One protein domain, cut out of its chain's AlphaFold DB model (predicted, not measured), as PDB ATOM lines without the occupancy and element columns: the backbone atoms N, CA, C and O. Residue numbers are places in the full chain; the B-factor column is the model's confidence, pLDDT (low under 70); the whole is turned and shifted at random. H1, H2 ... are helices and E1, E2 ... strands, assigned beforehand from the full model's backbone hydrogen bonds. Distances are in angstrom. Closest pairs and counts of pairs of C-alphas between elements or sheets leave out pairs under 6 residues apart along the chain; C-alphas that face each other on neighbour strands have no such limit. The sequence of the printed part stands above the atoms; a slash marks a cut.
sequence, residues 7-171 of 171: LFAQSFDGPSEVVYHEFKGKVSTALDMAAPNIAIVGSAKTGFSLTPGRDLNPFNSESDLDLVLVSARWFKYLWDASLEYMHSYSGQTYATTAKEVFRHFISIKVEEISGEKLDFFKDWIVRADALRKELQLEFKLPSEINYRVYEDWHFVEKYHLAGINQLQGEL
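This is residues 7 to 171 of the 171 residues of an uncharacterized protein of Variovorax paradoxus (UniProt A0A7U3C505). A small, strongly twisted sheet of four strands makes the core, and three of the longer helices, H2, H4 and H7, lie over one face of it. H2 and H7 run side by side, H4 folds back into H5 beyond the edge strand E3, and H8 starts at the sheet and leads away from it. The printed part has 165 residues with eight named helices and four named strands, in the order H1 H2 E1 H3 E2 H4 H5 E3 H6 H7 E4 H8. The sheet is mixed, in the order E1 E2 E4 E3, and the class is mixed, helices and strands. The whole is compact, with a radius of gyration of the C-alphas of 16.3 A and spans of 50 by 39 by 28 A.

The strands are E1, residues 38 to 41, E2, residues 65 to 70, 16.2 A long, E4, residues 145 to 150, 15.6 A, and E3, residues 105 to 108. The longer helices are H2, residues 16 to 31, 22.3 A, H4, residues 72 to 88, 24.0 A, H7, residues 122 to 139, 25.1 A, and H8, residues 153 to 170, 26.1 A. The shorter ones are H1, residues 7 to 11, H3, residues 43 to 46, H5, residues 94 to 102, and H6, residues 117 to 120. C-alpha 7 is at (182.918, 198.943, 161.351) and C-alpha 170 at (164.739, 214.777, 152.624).

E2 and E4 are parallel, with N 67 and O 146 2.9 A apart. E1 is antiparallel to E2, with N 68 and O 39 at 2.8 A, and E3 to E4, with N 106 and O 149 at 2.9 A. The domain has two layers, helices on one face of a sheet: H2, H4 and H7 are on one face of the sheet E1 E2 E4 E3. H4 has a height over the sheet of 10.0 A, over E4 and E3, and runs across the strands, at 70 degrees to E3 on the local plane. H2 and H7 touch at a shallow tilt of 24 degrees, opposite ways, with C-alphas 30 and 131 closest at 6.2 A. H4 and H5, a helical hairpin, only just touch, with 3 pairs of C-alphas within 8 A, the closest 86 and 94 at 7.4 A, made by residues 79 to 86 of H4 alone. H4 touches H6 with residues 81 to 85 alone, C-alphas 81 and 120 closest at 5.1 A. H1 touches H2, C-alphas 9 and 16 closest at 4.9 A, with residues 16 to 20 of H2 alone. H3, H5 and H8 only graze the sheet, H8 with residues 153 to 160; H8 touches no helix. Every O i to N i+4 pair is within hydrogen-bond range in H1, H2, H4, H5, H7 and H8; H3 and H6 are too short for one.

The C-alphas of Asp 13 and Ser 90 are the two farthest apart, 52.2 A. The printed part has no cut. The link from H3 to E2, 18 residues, is long. Mean pLDDT of the printed part is 87.7; residues 89 to 98, 100 to 103 and 143 are under 70.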
ATOM      1  N   LEU A   7     182.744 199.621 160.064       92.56
ATOM      2  CA  LEU A   7     182.918 198.943 161.351       92.56
ATOM      3  C   LEU A   7     184.288 198.262 161.477       92.56
ATOM      4  O   LEU A   7     184.978 198.450 162.478       92.56
ATOM      5  N   PHE A   8     184.710 197.500 160.466       93.88
ATOM      6  CA  PHE A   8     185.987 196.785 160.525       93.88
ATOM      7  C   PHE A   8     187.186 197.712 160.360       93.88
ATOM      8  O   PHE A   8     188.185 197.512 161.039       93.88
ATOM      9  N   ALA A   9     187.060 198.762 159.543       92.56
ATOM     10  CA  ALA A   9     188.101 199.781 159.412       92.56
ATOM     11  C   ALA A   9     188.362 200.532 160.732       92.56
ATOM     12  O   ALA A   9     189.473 200.988 160.965       92.56
ATOM     13  N   GLN A  10     187.345 200.664 161.591       90.31
ATOM     14  CA  GLN A  10     187.477 201.287 162.913       90.31
ATOM     15  C   GLN A  10     187.940 200.311 164.003       90.31
ATOM     16  O   GLN A  10     188.505 200.732 165.009       90.31
ATOM     17  N   SER A  11     187.667 199.016 163.836       89.06
ATOM     18  CA  SER A  11     187.818 198.021 164.911       89.06
ATOM     19  C   SER A  11     189.106 197.193 164.822       89.06
ATOM     20  O   SER A  11     189.458 196.511 165.792       89.06
ATOM     21  N   PHE A  12     189.792 197.236 163.675       89.81
ATOM     22  CA  PHE A  12     190.963 196.417 163.365       89.81
ATOM     23  C   PHE A  12     192.050 197.237 162.666       89.81
ATOM     24  O   PHE A  12     191.757 198.057 161.803       89.81
ATOM     25  N   ASP A  13     193.315 196.950 162.984       86.75
ATOM     26  CA  ASP A  13     194.481 197.639 162.405       86.75
ATOM     27  C   ASP A  13     194.806 197.197 160.956       86.75
ATOM     28  O   ASP A  13     195.703 197.745 160.315       86.75
ATOM     29  N   GLY A  14     194.106 196.182 160.432       86.25
ATOM     30  CA  GLY A  14     194.311 195.615 159.094       86.25
ATOM     31  C   GLY A  14     193.304 196.107 158.041       86.25
ATOM     32  O   GLY A  14     192.335 196.790 158.370       86.25
ATOM     33  N   PRO A  15     193.486 195.738 156.756       92.31
ATOM     34  CA  PRO A  15     192.551 196.119 155.700       92.31
ATOM     35  C   PRO A  15     191.141 195.581 155.975       92.31
ATOM     36  O   PRO A  15     190.946 194.370 156.108       92.31
ATOM     37  N   SER A  16     190.152 196.479 156.000       93.25
ATOM     38  CA  SER A  16     188.740 196.147 156.255       93.25
ATOM     39  C   SER A  16     188.215 195.032 155.341       93.25
ATOM     40  O   SER A  16     187.470 194.159 155.783       93.25
ATOM     41  N   GLU A  17     188.667 194.995 154.085       93.94
ATOM     42  CA  GLU A  17     188.273 193.971 153.115       93.94
ATOM     43  C   GLU A  17     188.685 192.548 153.518       93.94
ATOM     44  O   GLU A  17     187.938 191.602 153.264       93.94
ATOM     45  N   VAL A  18     189.852 192.390 154.157       94.50
ATOM     46  CA  VAL A  18     190.370 191.086 154.604       94.50
ATOM     47  C   VAL A  18     189.527 190.572 155.765       94.50
ATOM     48  O   VAL A  18     188.996 189.464 155.692       94.50
ATOM     49  N   VAL A  19     189.307 191.420 156.775       94.62
ATOM     50  CA  VAL A  19     188.437 191.107 157.921       94.62
ATOM     51  C   VAL A  19     187.023 190.781 157.440       94.62
ATOM     52  O   VAL A  19     186.398 189.823 157.891       94.62
ATOM     53  N   TYR A  20     186.521 191.532 156.457       95.75
ATOM     54  CA  TYR A  20     185.198 191.283 155.908       95.75
ATOM     55  C   TYR A  20     185.108 189.973 155.110       95.75
ATOM     56  O   TYR A  20     184.070 189.306 155.115       95.75
ATOM     57  N   HIS A  21     186.173 189.587 154.410       95.56
ATOM     58  CA  HIS A  21     186.236 188.299 153.728       95.56
ATOM     59  C   HIS A  21     186.183 187.134 154.729       95.56
ATOM     60  O   HIS A  21     185.411 186.195 154.530       95.56
ATOM     61  N   GLU A  22     186.933 187.222 155.829       95.31
ATOM     62  CA  GLU A  22     186.903 186.238 156.919       95.31
ATOM     63  C   GLU A  22     185.518 186.156 157.571       95.31
ATOM     64  O   GLU A  22     184.957 185.064 157.689       95.31
ATOM     65  N   PHE A  23     184.917 187.310 157.877       95.94
ATOM     66  CA  PHE A  23     183.543 187.410 158.371       95.94
ATOM     67  C   PHE A  23     182.561 186.673 157.449       95.94
ATOM     68  O   PHE A  23     181.782 185.829 157.898       95.94
ATOM     69  N   LYS A  24     182.622 186.936 156.135       96.50
ATOM     70  CA  LYS A  24     181.766 186.260 155.148       96.50
ATOM     71  C   LYS A  24     182.007 184.751 155.121       96.50
ATOM     72  O   LYS A  24     181.047 184.007 154.950       96.50
ATOM     73  N   GLY A  25     183.242 184.294 155.326       96.75
ATOM     74  CA  GLY A  25     183.576 182.872 155.449       96.75
ATOM     75  C   GLY A  25     182.887 182.190 156.638       96.75
ATOM     76  O   GLY A  25     182.338 181.094 156.482       96.75
ATOM     77  N   LYS A  26     182.836 182.854 157.801       96.31
ATOM     78  CA  LYS A  26     182.129 182.342 158.989       96.31
ATOM     79  C   LYS A  26     180.623 182.245 158.761       96.31
ATOM     80  O   LYS A  26     180.040 181.178 158.945       96.31
ATOM     81  N   VAL A  27     180.008 183.317 158.250       96.56
ATOM     82  CA  VAL A  27     178.571 183.332 157.912       96.56
ATOM     83  C   VAL A  27     178.239 182.265 156.863       96.56
ATOM     84  O   VAL A  27     177.267 181.524 157.013       96.56
ATOM     85  N   SER A  28     179.071 182.154 155.824       96.62
ATOM     86  CA  SER A  28     178.934 181.172 154.743       96.62
ATOM     87  C   SER A  28     178.911 179.741 155.277       96.62
ATOM     88  O   SER A  28     178.036 178.963 154.897       96.62
ATOM     89  N   THR A  29     179.817 179.424 156.205       95.88
ATOM     90  CA  THR A  29     179.918 178.100 156.827       95.88
ATOM     91  C   THR A  29     178.720 177.809 157.733       95.88
ATOM     92  O   THR A  29     178.097 176.756 157.613       95.88
ATOM     93  N   ALA A  30     178.354 178.744 158.615       94.94
ATOM     94  CA  ALA A  30     177.285 178.535 159.595       94.94
ATOM     95  C   ALA A  30     175.898 178.366 158.948       94.94
ATOM     96  O   ALA A  30     175.082 177.539 159.380       94.94
ATOM     97  N   LEU A  31     175.630 179.145 157.896       95.25
ATOM     98  CA  LEU A  31     174.334 179.170 157.218       95.25
ATOM     99  C   LEU A  31     174.295 178.345 155.929       95.25
ATOM    100  O   LEU A  31     173.244 178.306 155.281       95.25
ATOM    101  N   ASP A  32     175.398 177.679 155.572       95.44
ATOM    102  CA  ASP A  32     175.523 176.871 154.355       95.44
ATOM    103  C   ASP A  32     175.070 177.667 153.113       95.44
ATOM    104  O   ASP A  32     174.085 177.348 152.443       95.44
ATOM    105  N   MET A  33     175.740 178.794 152.866       95.19
ATOM    106  CA  MET A  33     175.454 179.686 151.736       95.19
ATOM    107  C   MET A  33     176.731 180.273 151.145       95.19
ATOM    108  O   MET A  33     177.739 180.392 151.829       95.19
ATOM    109  N   ALA A  34     176.702 180.678 149.877       95.75
ATOM    110  CA  ALA A  34     177.878 181.238 149.215       95.75
ATOM    111  C   ALA A  34     178.212 182.653 149.729       95.75
ATOM    112  O   ALA A  34     177.328 183.501 149.838       95.75
ATOM    113  N   ALA A  35     179.497 182.940 149.965       95.69
ATOM    114  CA  ALA A  35     179.981 184.249 150.425       95.69
ATOM    115  C   ALA A  35     179.487 185.467 149.605       95.69
ATOM    116  O   ALA A  35     179.210 186.502 150.215       95.69
ATOM    117  N   PRO A  36     179.322 185.394 148.265       95.75
ATOM    118  CA  PRO A  36     178.751 186.494 147.486       95.75
ATOM    119  C   PRO A  36     177.310 186.861 147.845       95.75
ATOM    120  O   PRO A  36     176.889 187.951 147.490       95.75
ATOM    121  N   ASN A  37     176.574 185.992 148.544       97.38
ATOM    122  CA  ASN A  37     175.194 186.218 148.980       97.38
ATOM    123  C   ASN A  37     175.088 186.850 150.377       97.38
ATOM    124  O   ASN A  37     174.005 186.887 150.959       97.38
ATOM    125  N   ILE A  38     176.205 187.325 150.929       97.44
ATOM    126  CA  ILE A  38     176.289 187.888 152.277       97.44
ATOM    127  C   ILE A  38     176.771 189.335 152.169       97.44
ATOM    128  O   ILE A  38     177.860 189.596 151.652       97.44
ATOM    129  N   ALA A  39     175.986 190.280 152.690       96.69
ATOM    130  CA  ALA A  39     176.324 191.702 152.688       96.69
ATOM    131  C   ALA A  39     176.085 192.371 154.048       96.69
ATOM    132  O   ALA A  39     175.013 192.237 154.622       96.69
ATOM    133  N   ILE A  40     177.054 193.147 154.542       94.75
ATOM    134  CA  ILE A  40     176.796 194.122 155.611       94.75
ATOM    135  C   ILE A  40     176.303 195.402 154.940       94.75
ATOM    136  O   ILE A  40     176.939 195.901 154.005       94.75
ATOM    137  N   VAL A  41     175.184 195.931 155.426       93.62
ATOM    138  CA  VAL A  41     174.573 197.171 154.931       93.62
ATOM    139  C   VAL A  41     174.328 198.144 156.086       93.62
ATOM    140  O   VAL A  41     174.704 197.889 157.229       93.62
ATOM    141  N   GLY A  42     173.721 199.289 155.782       90.81
ATOM    142  CA  GLY A  42     173.372 200.281 156.794       90.81
ATOM    143  C   GLY A  42     174.594 200.974 157.396       90.81
ATOM    144  O   GLY A  42     175.654 201.063 156.774       90.81
ATOM    145  N   SER A  43     174.436 201.481 158.615       92.44
ATOM    146  CA  SER A  43     175.431 202.326 159.283       92.44
ATOM    147  C   SER A  43     176.745 201.606 159.580       92.44
ATOM    148  O   SER A  43     177.798 202.226 159.486       92.44
ATOM    149  N   ALA A  44     176.732 200.297 159.840       93.06
ATOM    150  CA  ALA A  44     177.964 199.519 160.018       93.06
ATOM    151  C   ALA A  44     178.827 199.478 158.742       93.06
ATOM    152  O   ALA A  44     180.054 199.362 158.812       93.06
ATOM    153  N   LYS A  45     178.192 199.589 157.566       93.69
ATOM    154  CA  LYS A  45     178.875 199.654 156.272       93.69
ATOM    155  C   LYS A  45     179.420 201.050 155.989       93.69
ATOM    156  O   LYS A  45     180.565 201.165 155.561       93.69
ATOM    157  N   THR A  46     178.606 202.081 156.202       92.88
ATOM    158  CA  THR A  46     178.846 203.453 155.715       92.88
ATOM    159  C   THR A  46     179.370 204.423 156.773       92.88
ATOM    160  O   THR A  46     179.834 205.501 156.421       92.88
ATOM    161  N   GLY A  47     179.268 204.075 158.055       93.12
ATOM    162  CA  GLY A  47     179.536 204.958 159.191       93.12
ATOM    163  C   GLY A  47     178.354 205.834 159.611       93.12
ATOM    164  O   GLY A  47     178.426 206.460 160.664       93.12
ATOM    165  N   PHE A  48     177.253 205.852 158.849       92.50
ATOM    166  CA  PHE A  48     176.069 206.674 159.129       92.50
ATOM    167  C   PHE A  48     174.775 205.958 158.733       92.50
ATOM    168  O   PHE A  48     174.725 205.229 157.740       92.50
ATOM    169  N   SER A  49     173.699 206.175 159.482       90.31
ATOM    170  CA  SER A  49     172.383 205.635 159.146       90.31
ATOM    171  C   SER A  49     171.865 206.237 157.842       90.31
ATOM    172  O   SER A  49     171.628 207.435 157.760       90.31
ATOM    173  N   LEU A  50     171.587 205.381 156.858       88.56
ATOM    174  CA  LEU A  50     170.901 205.760 155.615       88.56
ATOM    175  C   LEU A  50     169.380 205.556 155.682       88.56
ATOM    176  O   LEU A  50     168.700 205.576 154.661       88.56
ATOM    177  N   THR A  51     168.844 205.304 156.875       88.12
ATOM    178  CA  THR A  51     167.395 205.230 157.076       88.12
ATOM    179  C   THR A  51     166.798 206.638 156.975       88.12
ATOM    180  O   THR A  51     167.245 207.504 157.734       88.12
ATOM    181  N   PRO A  52     165.792 206.865 156.110       85.62
ATOM    182  CA  PRO A  52     165.077 208.140 156.036       85.62
ATOM    183  C   PRO A  52     164.529 208.585 157.402       85.62
ATOM    184  O   PRO A  52     164.092 207.750 158.203       85.62
ATOM    185  N   GLY A  53     164.590 209.886 157.683       86.69
ATOM    186  CA  GLY A  53     164.166 210.492 158.950       86.69
ATOM    187  C   GLY A  53     165.077 210.230 160.158       86.69
ATOM    188  O   GLY A  53     164.659 210.473 161.288       86.69
ATOM    189  N   ARG A  54     166.297 209.702 159.962       84.44
ATOM    190  CA  ARG A  54     167.305 209.522 161.031       84.44
ATOM    191  C   ARG A  54     168.499 210.478 160.929       84.44
ATOM    192  O   ARG A  54     169.540 210.168 161.499       84.44
ATOM    193  N   ASP A  55     168.381 211.563 160.165       85.50
ATOM    194  CA  ASP A  55     169.352 212.668 160.073       85.50
ATOM    195  C   ASP A  55     170.825 212.239 159.948       85.50
ATOM    196  O   ASP A  55     171.722 212.851 160.522       85.50
ATOM    197  N   LEU A  56     171.084 211.157 159.204       88.38
ATOM    198  CA  LEU A  56     172.425 210.586 159.041       88.38
ATOM    199  C   LEU A  56     173.125 210.285 160.379       88.38
ATOM    200  O   LEU A  56     174.329 210.492 160.500       88.38
ATOM    201  N   ASN A  57     172.402 209.776 161.382       91.38
ATOM    202  CA  ASN A  57     172.977 209.442 162.688       91.38
ATOM    203  C   ASN A  57     174.264 208.597 162.553       91.38
ATOM    204  O   ASN A  57     174.241 207.575 161.853       91.38
ATOM    205  N   PRO A  58     175.371 208.984 163.215       92.94
ATOM    206  CA  PRO A  58     176.639 208.271 163.117       92.94
ATOM    207  C   PRO A  58     176.556 206.884 163.755       92.94
ATOM    208  O   PRO A  58     175.848 206.673 164.741       92.94
ATOM    209  N   PHE A  59     177.314 205.943 163.198       91.50
ATOM    210  CA  PHE A  59     177.488 204.616 163.773       91.50
ATOM    211  C   PHE A  59     178.196 204.713 165.131       91.50
ATOM    212  O   PHE A  59     179.198 205.415 165.277       91.50
ATOM    213  N   ASN A  60     177.681 203.994 166.124       88.88
ATOM    214  CA  ASN A  60     178.193 203.976 167.492       88.88
ATOM    215  C   ASN A  60     178.019 202.583 168.130       88.88
ATOM    216  O   ASN A  60     177.544 201.650 167.486       88.88
ATOM    217  N   SER A  61     178.389 202.438 169.404       83.06
ATOM    218  CA  SER A  61     178.312 201.163 170.136       83.06
ATOM    219  C   SER A  61     176.894 200.617 170.339       83.06
ATOM    220  O   SER A  61     176.747 199.439 170.642       83.06
ATOM    221  N   GLU A  62     175.869 201.456 170.197       85.56
ATOM    222  CA  GLU A  62     174.453 201.076 170.314       85.56
ATOM    223  C   GLU A  62     173.825 200.753 168.950       85.56
ATOM    224  O   GLU A  62     172.646 200.428 168.866       85.56
ATOM    225  N   SER A  63     174.587 200.875 167.861       88.38
ATOM    226  CA  SER A  63     174.086 200.624 166.513       88.38
ATOM    227  C   SER A  63     174.004 199.126 166.216       88.38
ATOM    228  O   SER A  63     174.990 198.405 166.365       88.38
ATOM    229  N   ASP A  64     172.854 198.681 165.709       89.44
ATOM    230  CA  ASP A  64     172.659 197.316 165.216       89.44
ATOM    231  C   ASP A  64     173.558 197.011 164.003       89.44
ATOM    232  O   ASP A  64     173.850 197.884 163.174       89.44
ATOM    233  N   LEU A  65     173.938 195.740 163.846       91.69
ATOM    234  CA  LEU A  65     174.529 195.239 162.605       91.69
ATOM    235  C   LEU A  65     173.431 194.704 161.677       91.69
ATOM    236  O   LEU A  65     172.866 193.641 161.923       91.69
ATOM    237  N   ASP A  66     173.174 195.397 160.570       93.06
ATOM    238  CA  ASP A  66     172.278 194.906 159.520       93.06
ATOM    239  C   ASP A  66     173.026 193.956 158.562       93.06
ATOM    240  O   ASP A  66     173.859 194.385 157.752       93.06
ATOM    241  N   LEU A  67     172.692 192.665 158.626       95.12
ATOM    242  CA  LEU A  67     173.258 191.611 157.787       95.12
ATOM    243  C   LEU A  67     172.236 191.145 156.743       95.12
ATOM    244  O   LEU A  67     171.229 190.513 157.060       95.12
ATOM    245  N   VAL A  68     172.517 191.438 155.477       96.94
ATOM    246  CA  VAL A  68     171.760 190.955 154.321       96.94
ATOM    247  C   VAL A  68     172.241 189.563 153.937       96.94
ATOM    248  O   VAL A  68     173.438 189.335 153.741       96.94
ATOM    249  N   LEU A  69     171.283 188.654 153.782       97.50
ATOM    250  CA  LEU A  69     171.497 187.277 153.355       97.50
ATOM    251  C   LEU A  69     170.590 186.979 152.161       97.50
ATOM    252  O   LEU A  69     169.372 187.087 152.272       97.50
ATOM    253  N   VAL A  70     171.160 186.580 151.026       97.81
ATOM    254  CA  VAL A  70     170.392 186.244 149.818       97.81
ATOM    255  C   VAL A  70     170.332 184.732 149.645       97.81
ATOM    256  O   VAL A  70     171.313 184.069 149.300       97.81
ATOM    257  N   SER A  71     169.172 184.150 149.926       96.75
ATOM    258  CA  SER A  71     168.977 182.708 149.839       96.75
ATOM    259  C   SER A  71     167.500 182.373 149.714       96.75
ATOM    260  O   SER A  71     166.777 182.381 150.706       96.75
ATOM    261  N   ALA A  72     167.073 181.966 148.517       95.44
ATOM    262  CA  ALA A  72     165.718 181.467 148.285       95.44
ATOM    263  C   ALA A  72     165.332 180.318 149.242       95.44
ATOM    264  O   ALA A  72     164.192 180.248 149.695       95.44
ATOM    265  N   ARG A  73     166.290 179.450 149.613       96.06
ATOM    266  CA  ARG A  73     166.075 178.364 150.588       96.06
ATOM    267  C   ARG A  73     165.717 178.913 151.968       96.06
ATOM    268  O   ARG A  73     164.702 178.510 152.529       96.06
ATOM    269  N   TRP A  74     166.547 179.803 152.515       95.50
ATOM    270  CA  TRP A  74     166.293 180.376 153.839       95.50
ATOM    271  C   TRP A  74     165.074 181.288 153.839       95.50
ATOM    272  O   TRP A  74     164.276 181.216 154.765       95.50
ATOM    273  N   PHE A  75     164.886 182.072 152.780       94.62
ATOM    274  CA  PHE A  75     163.695 182.890 152.602       94.62
ATOM    275  C   PHE A  75     162.425 182.035 152.653       94.62
ATOM    276  O   PHE A  75     161.541 182.308 153.458       94.62
ATOM    277  N   LYS A  76     162.367 180.949 151.869       93.25
ATOM    278  CA  LYS A  76     161.224 180.032 151.875       93.25
ATOM    279  C   LYS A  76     161.005 179.384 153.243       93.25
ATOM    280  O   LYS A  76     159.875 179.362 153.708       93.25
ATOM    281  N   TYR A  77     162.064 178.888 153.884       94.44
ATOM    282  CA  TYR A  77     161.962 178.282 155.216       94.44
ATOM    283  C   TYR A  77     161.354 179.253 156.237       94.44
ATOM    284  O   TYR A  77     160.393 178.922 156.926       94.44
ATOM    285  N   LEU A  78     161.885 180.475 156.300       92.50
ATOM    286  CA  LEU A  78     161.424 181.505 157.229       92.50
ATOM    287  C   LEU A  78     160.005 181.981 156.901       92.50
ATOM    288  O   LEU A  78     159.231 182.300 157.806       92.50
ATOM    289  N   TRP A  79     159.658 182.015 155.615       90.56
ATOM    290  CA  TRP A  79     158.320 182.350 155.152       90.56
ATOM    291  C   TRP A  79     157.297 181.304 155.583       90.56
ATOM    292  O   TRP A  79     156.295 181.653 156.205       90.56
ATOM    293  N   ASP A  80     157.576 180.031 155.303       89.88
ATOM    294  CA  ASP A  80     156.703 178.917 155.667       89.88
ATOM    295  C   ASP A  80     156.522 178.864 157.198       89.88
ATOM    296  O   ASP A  80     155.389 178.832 157.673       89.88
ATOM    297  N   ALA A  81     157.605 179.008 157.974       89.69
ATOM    298  CA  ALA A  81     157.548 179.085 159.439       89.69
ATOM    299  C   ALA A  81     156.685 180.260 159.940       89.69
ATOM    300  O   ALA A  81     155.902 180.121 160.883       89.69
ATOM    301  N   SER A  82     156.789 181.419 159.283       85.06
ATOM    302  CA  SER A  82     155.963 182.589 159.598       85.06
ATOM    303  C   SER A  82     154.486 182.334 159.297       85.06
ATOM    304  O   SER A  82     153.633 182.669 160.116       85.06
ATOM    305  N   LEU A  83     154.170 181.733 158.147       83.25
ATOM    306  CA  LEU A  83     152.801 181.375 157.775       83.25
ATOM    307  C   LEU A  83     152.195 180.370 158.754       83.25
ATOM    308  O   LEU A  83     151.082 180.581 159.235       83.25
ATOM    309  N   GLU A  84     152.919 179.301 159.072       84.44
ATOM    310  CA  GLU A  84     152.465 178.268 160.005       84.44
ATOM    311  C   GLU A  84     152.194 178.847 161.396       84.44
ATOM    312  O   GLU A  84     151.139 178.582 161.981       84.44
ATOM    313  N   TYR A  85     153.082 179.716 161.887       82.06
ATOM    314  CA  TYR A  85     152.878 180.429 163.145       82.06
ATOM    315  C   TYR A  85     151.614 181.303 163.115       82.06
ATOM    316  O   TYR A  85     150.795 181.255 164.037       82.06
ATOM    317  N   MET A  86     151.412 182.063 162.033       77.56
ATOM    318  CA  MET A  86     150.232 182.915 161.846       77.56
ATOM    319  C   MET A  86     148.926 182.115 161.786       77.56
ATOM    320  O   MET A  86     147.903 182.580 162.285       77.56
ATOM    321  N   HIS A  87     148.945 180.924 161.184       77.50
ATOM    322  CA  HIS A  87     147.781 180.039 161.115       77.50
ATOM    323  C   HIS A  87     147.480 179.335 162.442       77.50
ATOM    324  O   HIS A  87     146.321 179.017 162.707       77.50
ATOM    325  N   SER A  88     148.499 179.110 163.272       76.12
ATOM    326  CA  SER A  88     148.374 178.352 164.520       76.12
ATOM    327  C   SER A  88     147.895 179.195 165.710       76.12
ATOM    328  O   SER A  88     147.420 178.624 166.689       76.12
ATOM    329  N   TYR A  89     147.975 180.534 165.640       65.94
ATOM    330  CA  TYR A  89     147.657 181.428 166.765       65.94
ATOM    331  C   TYR A  89     146.616 182.508 166.446       65.94
ATOM    332  O   TYR A  89     146.834 183.411 165.638       65.94
ATOM    333  N   SER A  90     145.495 182.483 167.174       57.19
ATOM    334  CA  SER A  90     144.484 183.544 167.142       57.19
ATOM    335  C   SER A  90     144.977 184.787 167.896       57.19
ATOM    336  O   SER A  90     145.206 184.716 169.101       57.19
ATOM    337  N   GLY A  91     145.114 185.927 167.206       59.28
ATOM    338  CA  GLY A  91     145.508 187.215 167.811       59.28
ATOM    339  C   GLY A  91     146.717 187.902 167.166       59.28
ATOM    340  O   GLY A  91     147.109 188.979 167.606       59.28
ATOM    341  N   GLN A  92     147.298 187.307 166.123       62.00
ATOM    342  CA  GLN A  92     148.454 187.863 165.421       62.00
ATOM    343  C   GLN A  92     148.092 189.037 164.497       62.00
ATOM    344  O   GLN A  92     147.092 189.013 163.776       62.00
ATOM    345  N   THR A  93     148.966 190.041 164.433       59.97
ATOM    346  CA  THR A  93     148.865 191.160 163.487       59.97
ATOM    347  C   THR A  93     149.405 190.761 162.110       59.97
ATOM    348  O   THR A  93     150.587 190.904 161.813       59.97
ATOM    349  N   TYR A  94     148.506 190.321 161.225       64.50
ATOM    350  CA  TYR A  94     148.808 189.922 159.839       64.50
ATOM    351  C   TYR A  94     149.553 190.996 159.018       64.50
ATOM    352  O   TYR A  94     150.308 190.681 158.101       64.50
ATOM    353  N   ALA A  95     149.364 192.275 159.354       64.31
ATOM    354  CA  ALA A  95     149.847 193.403 158.561       64.31
ATOM    355  C   ALA A  95     151.383 193.494 158.445       64.31
ATOM    356  O   ALA A  95     151.879 193.823 157.368       64.31
ATOM    357  N   THR A  96     152.139 193.213 159.514       65.94
ATOM    358  CA  THR A  96     153.612 193.327 159.489       65.94
ATOM    359  C   THR A  96     154.228 192.209 158.655       65.94
ATOM    360  O   THR A  96     154.983 192.496 157.729       65.94
ATOM    361  N   THR A  97     153.821 190.961 158.900       65.81
ATOM    362  CA  THR A  97     154.271 189.792 158.134       65.81
ATOM    363  C   THR A  97     153.924 189.937 156.652       65.81
ATOM    364  O   THR A  97     154.790 189.782 155.798       65.81
ATOM    365  N   ALA A  98     152.691 190.338 156.324       67.94
ATOM    366  CA  ALA A  98     152.292 190.569 154.935       67.94
ATOM    367  C   ALA A  98     153.145 191.659 154.261       67.94
ATOM    368  O   ALA A  98     153.558 191.505 153.113       67.94
ATOM    369  N   LYS A  99     153.453 192.751 154.972       70.75
ATOM    370  CA  LYS A  99     154.277 193.849 154.447       70.75
ATOM    371  C   LYS A  99     155.702 193.405 154.107       70.75
ATOM    372  O   LYS A  99     156.222 193.853 153.088       70.75
ATOM    373  N   GLU A 100     156.331 192.580 154.938       69.12
ATOM    374  CA  GLU A 100     157.674 192.041 154.672       69.12
ATOM    375  C   GLU A 100     157.677 191.110 153.454       69.12
ATOM    376  O   GLU A 100     158.492 191.257 152.545       69.12
ATOM    377  N   VAL A 101     156.656 190.264 153.346       67.94
ATOM    378  CA  VAL A 101     156.484 189.321 152.231       67.94
ATOM    379  C   VAL A 101     156.299 190.037 150.905       67.94
ATOM    380  O   VAL A 101     156.979 189.716 149.937       67.94
ATOM    381  N   PHE A 102     155.454 191.072 150.859       67.06
ATOM    382  CA  PHE A 102     155.311 191.902 149.657       67.06
ATOM    383  C   PHE A 102     156.603 192.643 149.282       67.06
ATOM    384  O   PHE A 102     156.750 193.104 148.149       67.06
ATOM    385  N   ARG A 103     157.547 192.774 150.218       69.56
ATOM    386  CA  ARG A 103     158.879 193.340 149.978       69.56
ATOM    387  C   ARG A 103     159.933 192.274 149.653       69.56
ATOM    388  O   ARG A 103     161.064 192.660 149.374       69.56
ATOM    389  N   HIS A 104     159.561 190.989 149.633       79.94
ATOM    390  CA  HIS A 104     160.430 189.836 149.363       79.94
ATOM    391  C   HIS A 104     161.681 189.780 150.255       79.94
ATOM    392  O   HIS A 104     162.769 189.388 149.821       79.94
ATOM    393  N   PHE A 105     161.520 190.162 151.522       81.44
ATOM    394  CA  PHE A 105     162.501 189.879 152.564       81.44
ATOM    395  C   PHE A 105     161.812 189.535 153.878       81.44
ATOM    396  O   PHE A 105     160.654 189.884 154.072       81.44
ATOM    397  N   ILE A 106     162.534 188.875 154.777       82.88
ATOM    398  CA  ILE A 106     162.104 188.629 156.155       82.88
ATOM    399  C   ILE A 106     163.181 189.202 157.073       82.88
ATOM    400  O   ILE A 106     164.362 188.881 156.908       82.88
ATOM    401  N   SER A 107     162.787 190.088 157.992       84.38
ATOM    402  CA  SER A 107     163.699 190.641 158.998       84.38
ATOM    403  C   SER A 107     163.576 189.820 160.272       84.38
ATOM    404  O   SER A 107     162.481 189.656 160.804       84.38
ATOM    405  N   ILE A 108     164.695 189.301 160.770       83.00
ATOM    406  CA  ILE A 108     164.701 188.478 161.977       83.00
ATOM    407  C   ILE A 108     165.775 188.962 162.937       83.00
ATOM    408  O   ILE A 108     166.963 188.970 162.612       83.00
ATOM    409  N   LYS A 109     165.332 189.268 164.155       84.56
ATOM    410  CA  LYS A 109     166.165 189.369 165.350       84.56
ATOM    411  C   LYS A 109     165.923 188.121 166.192       84.56
ATOM    412  O   LYS A 109     164.784 187.827 166.555       84.56
ATOM    413  N   VAL A 110     166.971 187.341 166.449       81.88
ATOM    414  CA  VAL A 110     166.850 186.054 167.164       81.88
ATOM    415  C   VAL A 110     166.321 186.271 168.585       81.88
ATOM    416  O   VAL A 110     165.568 185.457 169.106       81.88
ATOM    417  N   GLU A 111     166.664 187.411 169.173       81.62
ATOM    418  CA  GLU A 111     166.308 187.846 170.520       81.62
ATOM    419  C   GLU A 111     164.803 188.110 170.668       81.62
ATOM    420  O   GLU A 111     164.265 188.028 171.771       81.62
ATOM    421  N   GLU A 112     164.110 188.393 169.561       83.12
ATOM    422  CA  GLU A 112     162.663 188.622 169.527       83.12
ATOM    423  C   GLU A 112     161.862 187.319 169.351       83.12
ATOM    424  O   GLU A 112     160.634 187.308 169.509       83.12
ATOM    425  N   ILE A 113     162.529 186.201 169.037       82.44
ATOM    426  CA  ILE A 113     161.874 184.900 168.897       82.44
ATOM    427  C   ILE A 113     161.741 184.251 170.277       82.44
ATOM    428  O   ILE A 113     162.715 183.830 170.893       82.44
ATOM    429  N   SER A 114     160.506 184.145 170.763       82.81
ATOM    430  CA  SER A 114     160.197 183.606 172.088       82.81
ATOM    431  C   SER A 114     158.873 182.842 172.103       82.81
ATOM    432  O   SER A 114     158.078 182.914 171.161       82.81
ATOM    433  N   GLY A 115     158.645 182.087 173.183       85.06
ATOM    434  CA  GLY A 115     157.427 181.303 173.370       85.06
ATOM    435  C   GLY A 115     157.231 180.277 172.255       85.06
ATOM    436  O   GLY A 115     158.175 179.608 171.842       85.06
ATOM    437  N   GLU A 116     156.011 180.184 171.734       82.19
ATOM    438  CA  GLU A 116     155.649 179.182 170.724       82.19
ATOM    439  C   GLU A 116     156.312 179.423 169.362       82.19
ATOM    440  O   GLU A 116     156.401 178.501 168.560       82.19
ATOM    441  N   LYS A 117     156.857 180.623 169.097       81.75
ATOM    442  CA  LYS A 117     157.654 180.858 167.881       81.75
ATOM    443  C   LYS A 117     158.920 179.997 167.847       81.75
ATOM    444  O   LYS A 117     159.426 179.717 166.766       81.75
ATOM    445  N   LEU A 118     159.444 179.574 168.999       86.06
ATOM    446  CA  LEU A 118     160.670 178.773 169.056       86.06
ATOM    447  C   LEU A 118     160.548 177.470 168.255       86.06
ATOM    448  O   LEU A 118     161.515 177.064 167.612       86.06
ATOM    449  N   ASP A 119     159.364 176.856 168.248       87.56
ATOM    450  CA  ASP A 119     159.138 175.583 167.564       87.56
ATOM    451  C   ASP A 119     159.164 175.737 166.038       87.56
ATOM    452  O   ASP A 119     159.752 174.906 165.346       87.56
ATOM    453  N   PHE A 120     158.615 176.836 165.513       86.69
ATOM    454  CA  PHE A 120     158.563 177.102 164.070       86.69
ATOM    455  C   PHE A 120     159.918 177.537 163.496       86.69
ATOM    456  O   PHE A 120     160.242 177.222 162.355       86.69
ATOM    457  N   PHE A 121     160.731 178.243 164.286       91.06
ATOM    458  CA  PHE A 121     161.989 178.847 163.825       91.06
ATOM    459  C   PHE A 121     163.244 178.117 164.328       91.06
ATOM    460  O   PHE A 121     164.354 178.642 164.216       91.06
ATOM    461  N   LYS A 122     163.095 176.912 164.889       90.56
ATOM    462  CA  LYS A 122     164.150 176.198 165.625       90.56
ATOM    463  C   LYS A 122     165.485 176.109 164.884       90.56
ATOM    464  O   LYS A 122     166.521 176.450 165.454       90.56
ATOM    465  N   ASP A 123     165.473 175.679 163.624       91.06
ATOM    466  CA  ASP A 123     166.706 175.477 162.854       91.06
ATOM    467  C   ASP A 123     167.420 176.801 162.569       91.06
ATOM    468  O   ASP A 123     168.652 176.870 162.614       91.06
ATOM    469  N   TRP A 124     166.644 177.858 162.319       94.06
ATOM    470  CA  TRP A 124     167.177 179.204 162.157       94.06
ATOM    471  C   TRP A 124     167.814 179.707 163.450       94.06
ATOM    472  O   TRP A 124     168.969 180.119 163.430       94.06
ATOM    473  N   ILE A 125     167.097 179.622 164.576       91.94
ATOM    474  CA  ILE A 125     167.577 180.084 165.888       91.94
ATOM    475  C   ILE A 125     168.898 179.405 166.238       91.94
ATOM    476  O   ILE A 125     169.855 180.087 166.588       91.94
ATOM    477  N   VAL A 126     168.971 178.075 166.110       92.00
ATOM    478  CA  VAL A 126     170.176 177.308 166.460       92.00
ATOM    479  C   VAL A 126     171.389 177.799 165.670       92.00
ATOM    480  O   VAL A 126     172.459 178.002 166.244       92.00
ATOM    481  N   ARG A 127     171.231 178.019 164.361       94.00
ATOM    482  CA  ARG A 127     172.334 178.464 163.499       94.00
ATOM    483  C   ARG A 127     172.675 179.934 163.699       94.00
ATOM    484  O   ARG A 127     173.851 180.269 163.796       94.00
ATOM    485  N   ALA A 128     171.669 180.801 163.767       91.69
ATOM    486  CA  ALA A 128     171.849 182.241 163.889       91.69
ATOM    487  C   ALA A 128     172.388 182.649 165.270       91.69
ATOM    488  O   ALA A 128     173.202 183.565 165.345       91.69
ATOM    489  N   ASP A 129     172.007 181.957 166.351       90.06
ATOM    490  CA  ASP A 129     172.548 182.200 167.696       90.06
ATOM    491  C   ASP A 129     174.004 181.722 167.817       90.06
ATOM    492  O   ASP A 129     174.861 182.448 168.324       90.06
ATOM    493  N   ALA A 130     174.313 180.529 167.291       91.06
ATOM    494  CA  ALA A 130     175.689 180.038 167.232       91.06
ATOM    495  C   ALA A 130     176.584 180.990 166.422       91.06
ATOM    496  O   ALA A 130     177.648 181.391 166.899       91.06
ATOM    497  N   LEU A 131     176.107 181.415 165.246       92.62
ATOM    498  CA  LEU A 131     176.792 182.388 164.402       92.62
ATOM    499  C   LEU A 131     176.975 183.725 165.127       92.62
ATOM    500  O   LEU A 131     178.083 184.246 165.152       92.62
ATOM    501  N   ARG A 132     175.926 184.280 165.746       91.06
ATOM    502  CA  ARG A 132     176.010 185.555 166.477       91.06
ATOM    503  C   ARG A 132     177.110 185.514 167.534       91.06
ATOM    504  O   ARG A 132     177.926 186.430 167.579       91.06
ATOM    505  N   LYS A 133     177.158 184.455 168.346       89.88
ATOM    506  CA  LYS A 133     178.169 184.289 169.403       89.88
ATOM    507  C   LYS A 133     179.584 184.214 168.839       89.88
ATOM    508  O   LYS A 133     180.477 184.881 169.354       89.88
ATOM    509  N   GLU A 134     179.775 183.431 167.779       91.38
ATOM    510  CA  GLU A 134     181.062 183.324 167.087       91.38
ATOM    511  C   GLU A 134     181.499 184.686 166.531       91.38
ATOM    512  O   GLU A 134     182.607 185.151 166.797       91.38
ATOM    513  N   LEU A 135     180.594 185.374 165.833       91.25
ATOM    514  CA  LEU A 135     180.887 186.659 165.219       91.25
ATOM    515  C   LEU A 135     181.176 187.759 166.253       91.25
ATOM    516  O   LEU A 135     182.065 188.579 166.046       91.25
ATOM    517  N   GLN A 136     180.451 187.787 167.373       88.69
ATOM    518  CA  GLN A 136     180.694 188.749 168.453       88.69
ATOM    519  C   GLN A 136     182.059 188.549 169.107       88.69
ATOM    520  O   GLN A 136     182.754 189.530 169.380       88.69
ATOM    521  N   LEU A 137     182.446 187.291 169.327       88.38
ATOM    522  CA  LEU A 137     183.725 186.952 169.937       88.38
ATOM    523  C   LEU A 137     184.902 187.315 169.021       88.38
ATOM    524  O   LEU A 137     185.884 187.889 169.488       88.38
ATOM    525  N   GLU A 138     184.801 186.994 167.729       90.25
ATOM    526  CA  GLU A 138     185.905 187.167 166.776       90.25
ATOM    527  C   GLU A 138     185.990 188.587 166.199       90.25
ATOM    528  O   GLU A 138     187.088 189.114 166.021       90.25
ATOM    529  N   PHE A 139     184.850 189.242 165.944       88.75
ATOM    530  CA  PHE A 139     184.801 190.500 165.187       88.75
ATOM    531  C   PHE A 139     184.446 191.739 166.024       88.75
ATOM    532  O   PHE A 139     184.251 192.814 165.454       88.75
ATOM    533  N   LYS A 140     184.378 191.622 167.361       83.06
ATOM    534  CA  LYS A 140     184.029 192.721 168.293       83.06
ATOM    535  C   LYS A 140     182.731 193.447 167.903       83.06
ATOM    536  O   LYS A 140     182.638 194.671 167.974       83.06
ATOM    537  N   LEU A 141     181.748 192.686 167.427       81.00
ATOM    538  CA  LEU A 141     180.499 193.236 166.907       81.00
ATOM    539  C   LEU A 141     179.592 193.768 168.025       81.00
ATOM    540  O   LEU A 141     179.692 193.302 169.163       81.00
ATOM    541  N   PRO A 142     178.666 194.690 167.697       70.88
ATOM    542  CA  PRO A 142     177.599 195.091 168.606       70.88
ATOM    543  C   PRO A 142     176.735 193.907 169.067       70.88
ATOM    544  O   PRO A 142     176.770 192.796 168.521       70.88
ATOM    545  N   SER A 143     175.944 194.153 170.113       68.25
ATOM    546  CA  SER A 143     175.125 193.116 170.734       68.25
ATOM    547  C   SER A 143     174.044 192.585 169.796       68.25
ATOM    548  O   SER A 143     173.738 191.401 169.880       68.25
ATOM    549  N   GLU A 144     173.482 193.395 168.902       84.06
ATOM    550  CA  GLU A 144     172.370 192.987 168.039       84.06
ATOM    551  C   GLU A 144     172.793 192.838 166.573       84.06
ATOM    552  O   GLU A 144     173.430 193.717 165.988       84.06
ATOM    553  N   ILE A 145     172.403 191.707 165.976       90.56
ATOM    554  CA  ILE A 145     172.532 191.444 164.541       90.56
ATOM    555  C   ILE A 145     171.123 191.274 163.985       90.56
ATOM    556  O   ILE A 145     170.407 190.344 164.352       90.56
ATOM    557  N   ASN A 146     170.736 192.168 163.083       92.19
ATOM    558  CA  ASN A 146     169.487 192.071 162.351       92.19
ATOM    559  C   ASN A 146     169.728 191.340 161.029       92.19
ATOM    560  O   ASN A 146     170.412 191.850 160.137       92.19
ATOM    561  N   TYR A 147     169.146 190.154 160.892       94.38
ATOM    562  CA  TYR A 147     169.251 189.361 159.678       94.38
ATOM    563  C   TYR A 147     168.111 189.725 158.730       94.38
ATOM    564  O   TYR A 147     166.949 189.428 159.008       94.38
ATOM    565  N   ARG A 148     168.432 190.336 157.589       94.00
ATOM    566  CA  ARG A 148     167.470 190.554 156.501       94.00
ATOM    567  C   ARG A 148     167.689 189.500 155.429       94.00
ATOM    568  O   ARG A 148     168.650 189.573 154.661       94.00
ATOM    569  N   VAL A 149     166.805 188.509 155.394       95.56
ATOM    570  CA  VAL A 149     166.885 187.399 154.442       95.56
ATOM    571  C   VAL A 149     166.033 187.721 153.223       95.56
ATOM    572  O   VAL A 149     164.824 187.886 153.348       95.56
ATOM    573  N   TYR A 150     166.659 187.800 152.054       95.88
ATOM    574  CA  TYR A 150     166.016 188.068 150.769       95.88
ATOM    575  C   TYR A 150     166.003 186.809 149.904       95.88
ATOM    576  O   TYR A 150     166.904 185.969 149.975       95.88
ATOM    577  N   GLU A 151     164.997 186.710 149.041       94.75
ATOM    578  CA  GLU A 151     164.910 185.645 148.041       94.75
ATOM    579  C   GLU A 151     165.983 185.792 146.949       94.75
ATOM    580  O   GLU A 151     166.618 184.809 146.570       94.75
ATOM    581  N   ASP A 152     166.209 187.029 146.489       95.62
ATOM    582  CA  ASP A 152     167.088 187.372 145.368       95.62
ATOM    583  C   ASP A 152     167.702 188.779 145.535       95.62
ATOM    584  O   ASP A 152     167.120 189.657 146.185       95.62
ATOM    585  N   TRP A 153     168.863 189.011 144.915       95.56
ATOM    586  CA  TRP A 153     169.561 190.303 144.918       95.56
ATOM    587  C   TRP A 153     168.728 191.446 144.337       95.56
ATOM    588  O   TRP A 153     168.820 192.572 144.830       95.56
ATOM    589  N   HIS A 154     167.857 191.159 143.368       94.62
ATOM    590  CA  HIS A 154     166.911 192.123 142.812       94.62
ATOM    591  C   HIS A 154     166.098 192.836 143.905       94.62
ATOM    592  O   HIS A 154     165.889 194.051 143.850       94.62
ATOM    593  N   PHE A 155     165.661 192.100 144.930       93.19
ATOM    594  CA  PHE A 155     164.855 192.657 146.016       93.19
ATOM    595  C   PHE A 155     165.683 193.462 147.013       93.19
ATOM    596  O   PHE A 155     165.192 194.463 147.542       93.19
ATOM    597  N   VAL A 156     166.949 193.083 147.214       93.50
ATOM    598  CA  VAL A 156     167.904 193.879 147.994       93.50
ATOM    599  C   VAL A 156     168.090 195.244 147.336       93.50
ATOM    600  O   VAL A 156     167.887 196.277 147.976       93.50
ATOM    601  N   GLU A 157     168.414 195.255 146.040       92.75
ATOM    602  CA  GLU A 157     168.621 196.484 145.273       92.75
ATOM    603  C   GLU A 157     167.376 197.367 145.304       92.75
ATOM    604  O   GLU A 157     167.456 198.536 145.677       92.75
ATOM    605  N   LYS A 158     166.204 196.797 145.002       91.25
ATOM    606  CA  LYS A 158     164.931 197.525 145.004       91.25
ATOM    607  C   LYS A 158     164.641 198.188 146.353       91.25
ATOM    608  O   LYS A 158     164.235 199.350 146.381       91.25
ATOM    609  N   TYR A 159     164.837 197.470 147.461       89.75
ATOM    610  CA  TYR A 159     164.570 197.994 148.801       89.75
ATOM    611  C   TYR A 159     165.537 199.120 149.184       89.75
ATOM    612  O   TYR A 159     165.103 200.194 149.606       89.75
ATOM    613  N   HIS A 160     166.840 198.898 149.007       89.06
ATOM    614  CA  HIS A 160     167.849 199.876 149.409       89.06
ATOM    615  C   HIS A 160     167.863 201.114 148.504       89.06
ATOM    616  O   HIS A 160     168.018 202.223 149.015       89.06
ATOM    617  N   LEU A 161     167.616 200.967 147.195       89.75
ATOM    618  CA  LEU A 161     167.462 202.105 146.281       89.75
ATOM    619  C   LEU A 161     166.251 202.964 146.646       89.75
ATOM    620  O   LEU A 161     166.353 204.188 146.649       89.75
ATOM    621  N   ALA A 162     165.120 202.346 147.002       88.06
ATOM    622  CA  ALA A 162     163.948 203.092 147.455       88.06
ATOM    623  C   ALA A 162     164.250 203.917 148.719       88.06
ATOM    624  O   ALA A 162     163.860 205.081 148.790       88.06
ATOM    625  N   GLY A 163     164.984 203.344 149.680       86.31
ATOM    626  CA  GLY A 163     165.413 204.054 150.889       86.31
ATOM    627  C   GLY A 163     166.341 205.235 150.593       86.31
ATOM    628  O   GLY A 163     166.121 206.325 151.114       86.31
ATOM    629  N   ILE A 164     167.330 205.051 149.712       87.62
ATOM    630  CA  ILE A 164     168.249 206.128 149.305       87.62
ATOM    631  C   ILE A 164     167.498 207.250 148.581       87.62
ATOM    632  O   ILE A 164     167.717 208.416 148.891       87.62
ATOM    633  N   ASN A 165     166.591 206.918 147.658       88.62
ATOM    634  CA  ASN A 165     165.802 207.917 146.933       88.62
ATOM    635  C   ASN A 165     164.918 208.742 147.876       88.62
ATOM    636  O   ASN A 165     164.752 209.942 147.671       88.62
ATOM    637  N   GLN A 166     164.360 208.112 148.912       89.31
ATOM    638  CA  GLN A 166     163.597 208.828 149.927       89.31
ATOM    639  C   GLN A 166     164.498 209.772 150.732       89.31
ATOM    640  O   GLN A 166     164.160 210.942 150.870       89.31
ATOM    641  N   LEU A 167     165.656 209.292 151.194       87.50
ATOM    642  CA  LEU A 167     166.627 210.109 151.927       87.50
ATOM    643  C   LEU A 167     167.114 211.308 151.096       87.50
ATOM    644  O   LEU A 167     167.240 212.406 151.618       87.50
ATOM    645  N   GLN A 168     167.346 211.124 149.794       84.94
ATOM    646  CA  GLN A 168     167.700 212.220 148.887       84.94
ATOM    647  C   GLN A 168     166.599 213.274 148.757       84.94
ATOM    648  O   GLN A 168     166.914 214.429 148.512       84.94
ATOM    649  N   GLY A 169     165.327 212.893 148.893       85.00
ATOM    650  CA  GLY A 169     164.217 213.844 148.908       85.00
ATOM    651  C   GLY A 169     164.065 214.603 150.231       85.00
ATOM    652  O   GLY A 169     163.310 215.571 150.278       85.00
ATOM    653  N   GLU A 170     164.740 214.155 151.293       80.56
ATOM    654  CA  GLU A 170     164.739 214.777 152.624       80.56
ATOM    655  C   GLU A 170     165.920 215.750 152.831       80.56
ATOM    656  O   GLU A 170     165.860 216.568 153.750       80.56
ATOM    657  N   LEU A 171     166.964 215.673 151.990       71.62
ATOM    658  CA  LEU A 171     168.159 216.538 151.991       71.62
ATOM    659  C   LEU A 171     167.999 217.752 151.064       71.62
ATOM    660  O   LEU A 171     168.515 218.830 151.435       71.62
TER     661      LEU A 171